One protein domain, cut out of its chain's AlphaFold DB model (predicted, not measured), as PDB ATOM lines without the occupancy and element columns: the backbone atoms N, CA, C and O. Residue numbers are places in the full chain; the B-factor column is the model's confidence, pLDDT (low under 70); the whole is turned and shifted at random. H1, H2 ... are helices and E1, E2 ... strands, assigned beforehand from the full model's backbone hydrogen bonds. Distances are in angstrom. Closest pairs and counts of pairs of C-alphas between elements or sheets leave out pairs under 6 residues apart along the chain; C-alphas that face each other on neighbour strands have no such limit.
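This is residues 114 to 185 of the 228 residues of an uncharacterized protein of Maioricimonas rarisocia (UniProt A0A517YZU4). Mostly loops with little regular structure: hairpin E3-E4 lies near the middle, small hairpin E1-E2 towards one end, and short H1 and H2 on a loop that folds back to pair residues 183 to 184 with 156 to 157 of E3. The 72 printed residues hold, in order, E1 E2 E3 E4 H1 H2, only 24 residues; both two-stranded sheets are antiparallel, the class mixed. The whole is compact, radius of gyration of the C-alphas 12.7 A, spans 35 by 29 by 17 A.

E1, residues 114 to 116, begins at C-alpha (193.555, 246.905, 285.935); E2 is 135 to 137. E3, 156 to 160, spans 13.1 A; E4, 163 to 166, 10.2 A. H1 is 169 to 172; H2, 175 to 179, ends at C-alpha (189.185, 235.999, 297.970).

Within hydrogen-bond range are N 115 and O 136, 2.8 A, in hairpin E1-E2, 154 degrees between directions, and N 158 and O 165, 3.0 A, in hairpin E3-E4, 145 degrees. H1 and H2 are close but not clearly touching, closest C-alphas Asp 171 and Ala 177, 6.0 A. H1 is too short for O i to N i+4 pairs; H2 has 0 of 1 within range, but 2 of 2 O i to N i+3.

The farthest C-alphas, Ser 129 and Asp 150, are 36.8 A apart. The printed part has no cut; links E1 to E2 and E2 to E3 are long. Residues 175 to 180 have pLDDT under 70.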
ATOM      1  N   LEU A 114     194.668 247.596 286.580       96.31
ATOM      2  CA  LEU A 114     193.555 246.905 285.935       96.31
ATOM      3  C   LEU A 114     193.302 245.576 286.644       96.31
ATOM      4  O   LEU A 114     194.241 244.880 287.034       96.31
ATOM      5  N   ILE A 115     192.034 245.218 286.807       94.88
ATOM      6  CA  ILE A 115     191.610 243.963 287.425       94.88
ATOM      7  C   ILE A 115     190.697 243.245 286.440       94.88
ATOM      8  O   ILE A 115     189.611 243.735 286.128       94.88
ATOM      9  N   ALA A 116     191.142 242.099 285.936       94.44
ATOM     10  CA  ALA A 116     190.335 241.252 285.066       94.44
ATOM     11  C   ALA A 116     189.173 240.612 285.841       94.44
ATOM     12  O   ALA A 116     189.219 240.495 287.066       94.44
ATOM     13  N   ALA A 117     188.161 240.107 285.130       90.19
ATOM     14  CA  ALA A 117     187.042 239.382 285.745       90.19
ATOM     15  C   ALA A 117     187.485 238.148 286.563       90.19
ATOM     16  O   ALA A 117     186.812 237.761 287.513       90.19
ATOM     17  N   SER A 118     188.642 237.561 286.234       89.62
ATOM     18  CA  SER A 118     189.270 236.468 286.989       89.62
ATOM     19  C   SER A 118     189.884 236.896 288.331       89.62
ATOM     20  O   SER A 118     190.324 236.040 289.093       89.62
ATOM     21  N   GLY A 119     189.985 238.202 288.602       89.69
ATOM     22  CA  GLY A 119     190.724 238.767 289.737       89.69
ATOM     23  C   GLY A 119     192.217 238.994 289.470       89.69
ATOM     24  O   GLY A 119     192.914 239.541 290.323       89.69
ATOM     25  N   SER A 120     192.724 238.613 288.291       91.94
ATOM     26  CA  SER A 120     194.111 238.879 287.892       91.94
ATOM     27  C   SER A 120     194.376 240.385 287.806       91.94
ATOM     28  O   SER A 120     193.559 241.138 287.272       91.94
ATOM     29  N   VAL A 121     195.525 240.818 288.328       93.12
ATOM     30  CA  VAL A 121     195.909 242.231 288.439       93.12
ATOM     31  C   VAL A 121     196.973 242.566 287.398       93.12
ATOM     32  O   VAL A 121     197.959 241.843 287.275       93.12
ATOM     33  N   TYR A 122     196.795 243.681 286.695       95.00
ATOM     34  CA  TYR A 122     197.713 244.172 285.668       95.00
ATOM     35  C   TYR A 122     198.147 245.612 285.975       95.00
ATOM     36  O   TYR A 122     197.367 246.384 286.553       95.00
ATOM     37  N   PRO A 123     199.382 245.996 285.609       94.81
ATOM     38  CA  PRO A 123     199.851 247.361 285.805       94.81
ATOM     39  C   PRO A 123     199.084 248.353 284.907       94.81
ATOM     40  O   PRO A 123     198.476 247.946 283.912       94.81
ATOM     41  N   PRO A 124     199.117 249.658 285.231       94.06
ATOM     42  CA  PRO A 124     198.601 250.698 284.341       94.06
ATOM     43  C   PRO A 124     199.228 250.613 282.939       94.06
ATOM     44  O   PRO A 124     200.431 250.389 282.823       94.06
ATOM     45  N   GLY A 125     198.429 250.804 281.884       95.06
ATOM     46  CA  GLY A 125     198.902 250.762 280.490       95.06
ATOM     47  C   GLY A 125     198.949 249.362 279.857       95.06
ATOM     48  O   GLY A 125     199.325 249.227 278.694       95.06
ATOM     49  N   ALA A 126     198.583 248.312 280.600       97.19
ATOM     50  CA  ALA A 126     198.575 246.931 280.118       97.19
ATOM     51  C   ALA A 126     197.205 246.475 279.575       97.19
ATOM     52  O   ALA A 126     196.910 245.280 279.583       97.19
ATOM     53  N   GLU A 127     196.355 247.395 279.104       97.50
ATOM     54  CA  GLU A 127     194.992 247.097 278.641       97.50
ATOM     55  C   GLU A 127     194.975 246.010 277.551       97.50
ATOM     56  O   GLU A 127     194.160 245.090 277.604       97.50
ATOM     57  N   ALA A 128     195.920 246.058 276.607       97.38
ATOM     58  CA  ALA A 128     196.042 245.074 275.527       97.38
ATOM     59  C   ALA A 128     196.466 243.671 276.006       97.38
ATOM     60  O   ALA A 128     196.312 242.694 275.275       97.38
ATOM     61  N   SER A 129     197.011 243.560 277.220       96.94
ATOM     62  CA  SER A 129     197.447 242.295 277.817       96.94
ATOM     63  C   SER A 129     196.368 241.626 278.668       96.94
ATOM     64  O   SER A 129     196.585 240.510 279.140       96.94
ATOM     65  N   VAL A 130     195.217 242.277 278.879       96.81
ATOM     66  CA  VAL A 130     194.112 241.705 279.654       96.81
ATOM     67  C   VAL A 130     193.330 240.702 278.790       96.81
ATOM     68  O   VAL A 130     192.731 241.100 277.786       96.81
ATOM     69  N   PRO A 131     193.256 239.412 279.172       95.38
ATOM     70  CA  PRO A 131     192.481 238.417 278.438       95.38
ATOM     71  C   PRO A 131     191.010 238.824 278.298       95.38
ATOM     72  O   PRO A 131     190.350 239.174 279.277       95.38
ATOM     73  N   GLY A 132     190.493 238.789 277.069       95.25
ATOM     74  CA  GLY A 132     189.114 239.181 276.761       95.25
ATOM     75  C   GLY A 132     188.838 240.689 276.821       95.25
ATOM     76  O   GLY A 132     187.686 241.088 276.664       95.25
ATOM     77  N   GLY A 133     189.852 241.529 277.066       95.19
ATOM     78  CA  GLY A 133     189.736 242.992 277.046       95.19
ATOM     79  C   GLY A 133     188.786 243.588 278.092       95.19
ATOM     80  O   GLY A 133     188.479 244.774 278.029       95.19
ATOM     81  N   THR A 134     188.308 242.784 279.046       95.38
ATOM     82  CA  THR A 134     187.342 243.207 280.066       95.38
ATOM     83  C   THR A 134     188.036 243.332 281.413       95.38
ATOM     84  O   THR A 134     188.544 242.349 281.959       95.38
ATOM     85  N   PHE A 135     188.045 244.541 281.968       96.12
ATOM     86  CA  PHE A 135     188.671 244.840 283.251       96.12
ATOM     87  C   PHE A 135     187.965 245.980 283.979       96.12
ATOM     88  O   PHE A 135     187.343 246.851 283.372       96.12
ATOM     89  N   ALA A 136     188.138 246.007 285.296       95.75
ATOM     90  CA  ALA A 136     187.869 247.165 286.127       95.75
ATOM     91  C   ALA A 136     189.171 247.940 286.368       95.75
ATOM     92  O   ALA A 136     190.196 247.355 286.718       95.75
ATOM     93  N   LYS A 137     189.134 249.262 286.200       96.88
ATOM     94  CA  LYS A 137     190.263 250.150 286.500       96.88
ATOM     95  C   LYS A 137     190.146 250.667 287.934       96.88
ATOM     96  O   LYS A 137     189.061 251.067 288.355       96.88
ATOM     97  N   VAL A 138     191.246 250.642 288.681       96.56
ATOM     98  CA  VAL A 138     191.352 251.226 290.026       96.56
ATOM     99  C   VAL A 138     191.640 252.721 289.903       96.56
ATOM    100  O   VAL A 138     192.543 253.127 289.171       96.56
ATOM    101  N   GLY A 139     190.919 253.537 290.665       94.25
ATOM    102  CA  GLY A 139     191.094 254.987 290.704       94.25
ATOM    103  C   GLY A 139     190.006 255.750 289.942       94.25
ATOM    104  O   GLY A 139     189.081 255.148 289.399       94.25
ATOM    105  N   PRO A 140     190.082 257.091 289.935       92.56
ATOM    106  CA  PRO A 140     189.065 257.933 289.324       92.56
ATOM    107  C   PRO A 140     188.999 257.786 287.786       92.56
ATOM    108  O   PRO A 140     190.018 257.499 287.153       92.56
ATOM    109  N   PRO A 141     187.828 258.055 287.172       94.75
ATOM    110  CA  PRO A 141     186.560 258.357 287.839       94.75
ATOM    111  C   PRO A 141     185.933 257.097 288.455       94.75
ATOM    112  O   PRO A 141     185.755 256.081 287.789       94.75
ATOM    113  N   TRP A 142     185.566 257.180 289.736       95.62
ATOM    114  CA  TRP A 142     184.831 256.109 290.406       95.62
ATOM    115  C   TRP A 142     183.349 256.133 290.002       95.62
ATOM    116  O   TRP A 142     182.795 257.231 289.865       95.62
ATOM    117  N   PRO A 143     182.690 254.963 289.859       96.19
ATOM    118  CA  PRO A 143     181.249 254.892 289.622       96.19
ATOM    119  C   PRO A 143     180.445 255.545 290.750       96.19
ATOM    120  O   PRO A 143     180.840 255.477 291.914       96.19
ATOM    121  N   GLU A 144     179.273 256.092 290.425       96.06
ATOM    122  CA  GLU A 144     178.404 256.749 291.415       96.06
ATOM    123  C   GLU A 144     177.994 255.807 292.554       96.06
ATOM    124  O   GLU A 144     177.972 256.205 293.710       96.06
ATOM    125  N   ALA A 145     177.797 254.519 292.251       95.62
ATOM    126  CA  ALA A 145     177.447 253.486 293.231       95.62
ATOM    127  C   ALA A 145     178.488 253.284 294.353       95.62
ATOM    128  O   ALA A 145     178.190 252.651 295.364       95.62
ATOM    129  N   VAL A 146     179.717 253.784 294.184       96.75
ATOM    130  CA  VAL A 146     180.766 253.737 295.212       96.75
ATOM    131  C   VAL A 146     180.705 254.946 296.142       96.75
ATOM    132  O   VAL A 146     181.210 254.871 297.261       96.75
ATOM    133  N   ARG A 147     180.132 256.070 295.713       96.75
ATOM    134  CA  ARG A 147     180.157 257.312 296.489       96.75
ATOM    135  C   ARG A 147     179.203 257.241 297.675       96.75
ATOM    136  O   ARG A 147     178.162 256.594 297.627       96.75
ATOM    137  N   ASN A 148     179.578 257.913 298.754       96.25
ATOM    138  CA  ASN A 148     178.690 258.164 299.880       96.25
ATOM    139  C   ASN A 148     177.603 259.170 299.482       96.25
ATOM    140  O   ASN A 148     177.750 259.893 298.497       96.25
ATOM    141  N   ALA A 149     176.547 259.279 300.293       95.81
ATOM    142  CA  ALA A 149     175.445 260.217 300.056       95.81
ATOM    143  C   ALA A 149     175.900 261.686 299.942       95.81
ATOM    144  O   ALA A 149     175.263 262.489 299.269       95.81
ATOM    145  N   ASP A 150     177.020 262.040 300.572       94.31
ATOM    146  CA  ASP A 150     177.606 263.375 300.502       94.31
ATOM    147  C   ASP A 150     178.593 263.545 299.322       94.31
ATOM    148  O   ASP A 150     179.265 264.571 299.218       94.31
ATOM    149  N   GLY A 151     178.733 262.546 298.449       94.50
ATOM    150  CA  GLY A 151     179.655 262.530 297.311       94.50
ATOM    151  C   GLY A 151     181.107 262.176 297.654       94.50
ATOM    152  O   GLY A 151     181.932 262.053 296.737       94.50
ATOM    153  N   SER A 152     181.443 261.998 298.939       95.69
ATOM    154  CA  SER A 152     182.768 261.523 299.353       95.69
ATOM    155  C   SER A 152     182.992 260.066 298.941       95.69
ATOM    156  O   SER A 152     182.057 259.310 298.681       95.69
ATOM    157  N   LEU A 153     184.257 259.664 298.868       97.62
ATOM    158  CA  LEU A 153     184.625 258.273 298.624       97.62
ATOM    159  C   LEU A 153     184.808 257.531 299.959       97.62
ATOM    160  O   LEU A 153     185.320 258.130 300.918       97.62
ATOM    161  N   PRO A 154     184.452 256.235 300.034       97.44
ATOM    162  CA  PRO A 154     184.825 255.388 301.162       97.44
ATOM    163  C   PRO A 154     186.353 255.235 301.232       97.44
ATOM    164  O   PRO A 154     187.076 255.580 300.295       97.44
ATOM    165  N   GLU A 155     186.873 254.710 302.341       96.44
ATOM    166  CA  GLU A 155     188.303 254.389 302.429       96.44
ATOM    167  C   GLU A 155     188.672 253.270 301.447       96.44
ATOM    168  O   GLU A 155     189.629 253.399 300.676       96.44
ATOM    169  N   TYR A 156     187.854 252.216 301.417       96.69
ATOM    170  CA  TYR A 156     188.065 251.040 300.588       96.69
ATOM    171  C   TYR A 156     186.842 250.671 299.751       96.69
ATOM    172  O   TYR A 156     185.689 250.905 300.122       96.69
ATOM    173  N   VAL A 157     187.127 250.033 298.625       96.62
ATOM    174  CA  VAL A 157     186.171 249.401 297.723       96.62
ATOM    175  C   VAL A 157     186.592 247.974 297.441       96.62
ATOM    176  O   VAL A 157     187.759 247.598 297.600       96.62
ATOM    177  N   ILE A 158     185.628 247.199 296.972       94.88
ATOM    178  CA  ILE A 158     185.850 245.856 296.464       94.88
ATOM    179  C   ILE A 158     185.211 245.694 295.091       94.88
ATOM    180  O   ILE A 158     184.241 246.381 294.759       94.88
ATOM    181  N   LEU A 159     185.781 244.788 294.300       93.25
ATOM    182  CA  LEU A 159     185.234 244.381 293.016       93.25
ATOM    183  C   LEU A 159     184.453 243.079 293.210       93.25
ATOM    184  O   LEU A 159     185.044 242.047 293.520       93.25
ATOM    185  N   GLU A 160     183.140 243.133 293.020       90.62
ATOM    186  CA  GLU A 160     182.247 241.978 293.100       90.62
ATOM    187  C   GLU A 160     181.482 241.868 291.782       90.62
ATOM    188  O   GLU A 160     180.913 242.849 291.309       90.62
ATOM    189  N   GLU A 161     181.541 240.698 291.139       89.81
ATOM    190  CA  GLU A 161     180.884 240.451 289.843       89.81
ATOM    191  C   GLU A 161     181.226 241.510 288.769       89.81
ATOM    192  O   GLU A 161     180.386 241.941 287.980       89.81
ATOM    193  N   GLY A 162     182.481 241.977 288.765       90.56
ATOM    194  CA  GLY A 162     182.963 243.004 287.835       90.56
ATOM    195  C   GLY A 162     182.478 244.428 288.137       90.56
ATOM    196  O   GLY A 162     182.742 245.334 287.348       90.56
ATOM    197  N   LYS A 163     181.803 244.656 289.270       93.56
ATOM    198  CA  LYS A 163     181.298 245.968 289.692       93.56
ATOM    199  C   LYS A 163     181.961 246.427 290.983       93.56
ATOM    200  O   LYS A 163     182.131 245.664 291.929       93.56
ATOM    201  N   TRP A 164     182.334 247.702 291.018       95.62
ATOM    202  CA  TRP A 164     182.839 248.325 292.232       95.62
ATOM    203  C   TRP A 164     181.699 248.591 293.209       95.62
ATOM    204  O   TRP A 164     180.682 249.175 292.830       95.62
ATOM    205  N   ARG A 165     181.908 248.242 294.475       95.44
ATOM    206  CA  ARG A 165     181.066 248.694 295.583       95.44
ATOM    207  C   ARG A 165     181.899 249.046 296.805       95.44
ATOM    208  O   ARG A 165     183.078 248.698 296.894       95.44
ATOM    209  N   GLN A 166     181.270 249.726 297.755       96.31
ATOM    210  CA  GLN A 166     181.895 250.042 299.032       96.31
ATOM    211  C   GLN A 166     182.254 248.766 299.799       96.31
ATOM    212  O   GLN A 166     181.500 247.785 299.798       96.31
ATOM    213  N   TYR A 167     183.411 248.803 300.454       94.81
ATOM    214  CA  TYR A 167     183.785 247.805 301.444       94.81
ATOM    215  C   TYR A 167     182.978 248.010 302.729       94.81
ATOM    216  O   TYR A 167     182.824 249.141 303.194       94.81
ATOM    217  N   ARG A 168     182.488 246.920 303.313       93.38
ATOM    218  CA  ARG A 168     181.724 246.889 304.564       93.38
ATOM    219  C   ARG A 168     182.457 246.024 305.584       93.38
ATOM    220  O   ARG A 168     183.177 245.103 305.217       93.38
ATOM    221  N   GLU A 169     182.258 246.277 306.876       89.69
ATOM    222  CA  GLU A 169     182.938 245.503 307.927       89.69
ATOM    223  C   GLU A 169     182.612 244.001 307.839       89.69
ATOM    224  O   GLU A 169     183.479 243.161 308.055       89.69
ATOM    225  N   GLU A 170     181.387 243.645 307.457       90.00
ATOM    226  CA  GLU A 170     180.981 242.257 307.211       90.00
ATOM    227  C   GLU A 170     181.803 241.558 306.118       90.00
ATOM    228  O   GLU A 170     182.003 240.351 306.211       90.00
ATOM    229  N   ASP A 171     182.374 242.296 305.155       89.25
ATOM    230  CA  ASP A 171     183.254 241.727 304.124       89.25
ATOM    231  C   ASP A 171     184.591 241.232 304.720       89.25
ATOM    232  O   ASP A 171     185.261 240.390 304.116       89.25
ATOM    233  N   SER A 172     184.970 241.702 305.920       85.12
ATOM    234  CA  SER A 172     186.130 241.187 306.672       85.12
ATOM    235  C   SER A 172     185.887 239.801 307.276       85.12
ATOM    236  O   SER A 172     186.833 239.138 307.707       85.12
ATOM    237  N   LYS A 173     184.626 239.352 307.326       84.19
ATOM    238  CA  LYS A 173     184.204 238.107 307.969       84.19
ATOM    239  C   LYS A 173     183.790 237.105 306.882       84.19
ATOM    240  O   LYS A 173     182.935 237.374 306.048       84.19
ATOM    241  N   GLY A 174     184.387 235.911 306.888       75.56
ATOM    242  CA  GLY A 174     183.977 234.791 306.025       75.56
ATOM    243  C   GLY A 174     184.788 234.604 304.734       75.56
ATOM    244  O   GLY A 174     185.915 235.073 304.605       75.56
ATOM    245  N   ALA A 175     184.224 233.857 303.777       68.31
ATOM    246  CA  ALA A 175     184.921 233.421 302.556       68.31
ATOM    247  C   ALA A 175     185.333 234.579 301.624       68.31
ATOM    248  O   ALA A 175     186.272 234.442 300.838       68.31
ATOM    249  N   ILE A 176     184.647 235.720 301.734       64.00
ATOM    250  CA  ILE A 176     184.933 236.958 300.998       64.00
ATOM    251  C   ILE A 176     186.294 237.530 301.418       64.00
ATOM    252  O   ILE A 176     187.101 237.862 300.551       64.00
ATOM    253  N   ALA A 177     186.608 237.525 302.718       65.25
ATOM    254  CA  ALA A 177     187.876 238.027 303.251       65.25
ATOM    255  C   ALA A 177     189.108 237.312 302.666       65.25
ATOM    256  O   ALA A 177     190.184 237.894 302.576       65.25
ATOM    257  N   GLN A 178     188.950 236.055 302.236       62.16
ATOM    258  CA  GLN A 178     190.034 235.253 301.661       62.16
ATOM    259  C   GLN A 178     190.224 235.455 300.153       62.16
ATOM    260  O   GLN A 178     191.269 235.092 299.619       62.16
ATOM    261  N   ARG A 179     189.213 235.975 299.444       64.62
ATOM    262  CA  ARG A 179     189.185 235.999 297.970       64.62
ATOM    263  C   ARG A 179     189.165 237.395 297.378       64.62
ATOM    264  O   ARG A 179     189.536 237.567 296.219       64.62
ATOM    265  N   VAL A 180     188.715 238.386 298.138       65.50
ATOM    266  CA  VAL A 180     188.473 239.714 297.597       65.50
ATOM    267  C   VAL A 180     189.679 240.611 297.789       65.50
ATOM    268  O   VAL A 180     190.198 240.793 298.887       65.50
ATOM    269  N   THR A 181     190.107 241.226 296.690       81.69
ATOM    270  CA  THR A 181     191.165 242.221 296.734       81.69
ATOM    271  C   THR A 181     190.579 243.588 297.055       81.69
ATOM    272  O   THR A 181     190.065 244.296 296.191       81.69
ATOM    273  N   ILE A 182     190.671 243.957 298.330       92.38
ATOM    274  CA  ILE A 182     190.325 245.288 298.823       92.38
ATOM    275  C   ILE A 182     191.231 246.322 298.137       92.38
ATOM    276  O   ILE A 182     192.435 246.102 297.950       92.38
ATOM    277  N   ARG A 183     190.657 247.453 297.725       95.38
ATOM    278  CA  ARG A 183     191.372 248.561 297.081       95.38
ATOM    279  C   ARG A 183     191.031 249.864 297.764       95.38
ATOM    280  O   ARG A 183     189.871 250.127 298.053       95.38
ATOM    281  N   ARG A 184     192.036 250.694 298.008       96.75
ATOM    282  CA  ARG A 184     191.825 252.046 298.512       96.75
ATOM    283  C   ARG A 184     191.150 252.888 297.436       96.75
ATOM    284  O   ARG A 184     191.615 252.916 296.298       96.75
ATOM    285  N   ALA A 185     190.063 253.563 297.794       97.88
ATOM    286  CA  ALA A 185     189.291 254.369 296.849       97.88
ATOM    287  C   ALA A 185     189.716 255.842 296.852       97.88
ATOM    288  O   ALA A 185     189.653 256.511 295.819       97.88
TER     289      ALA A 185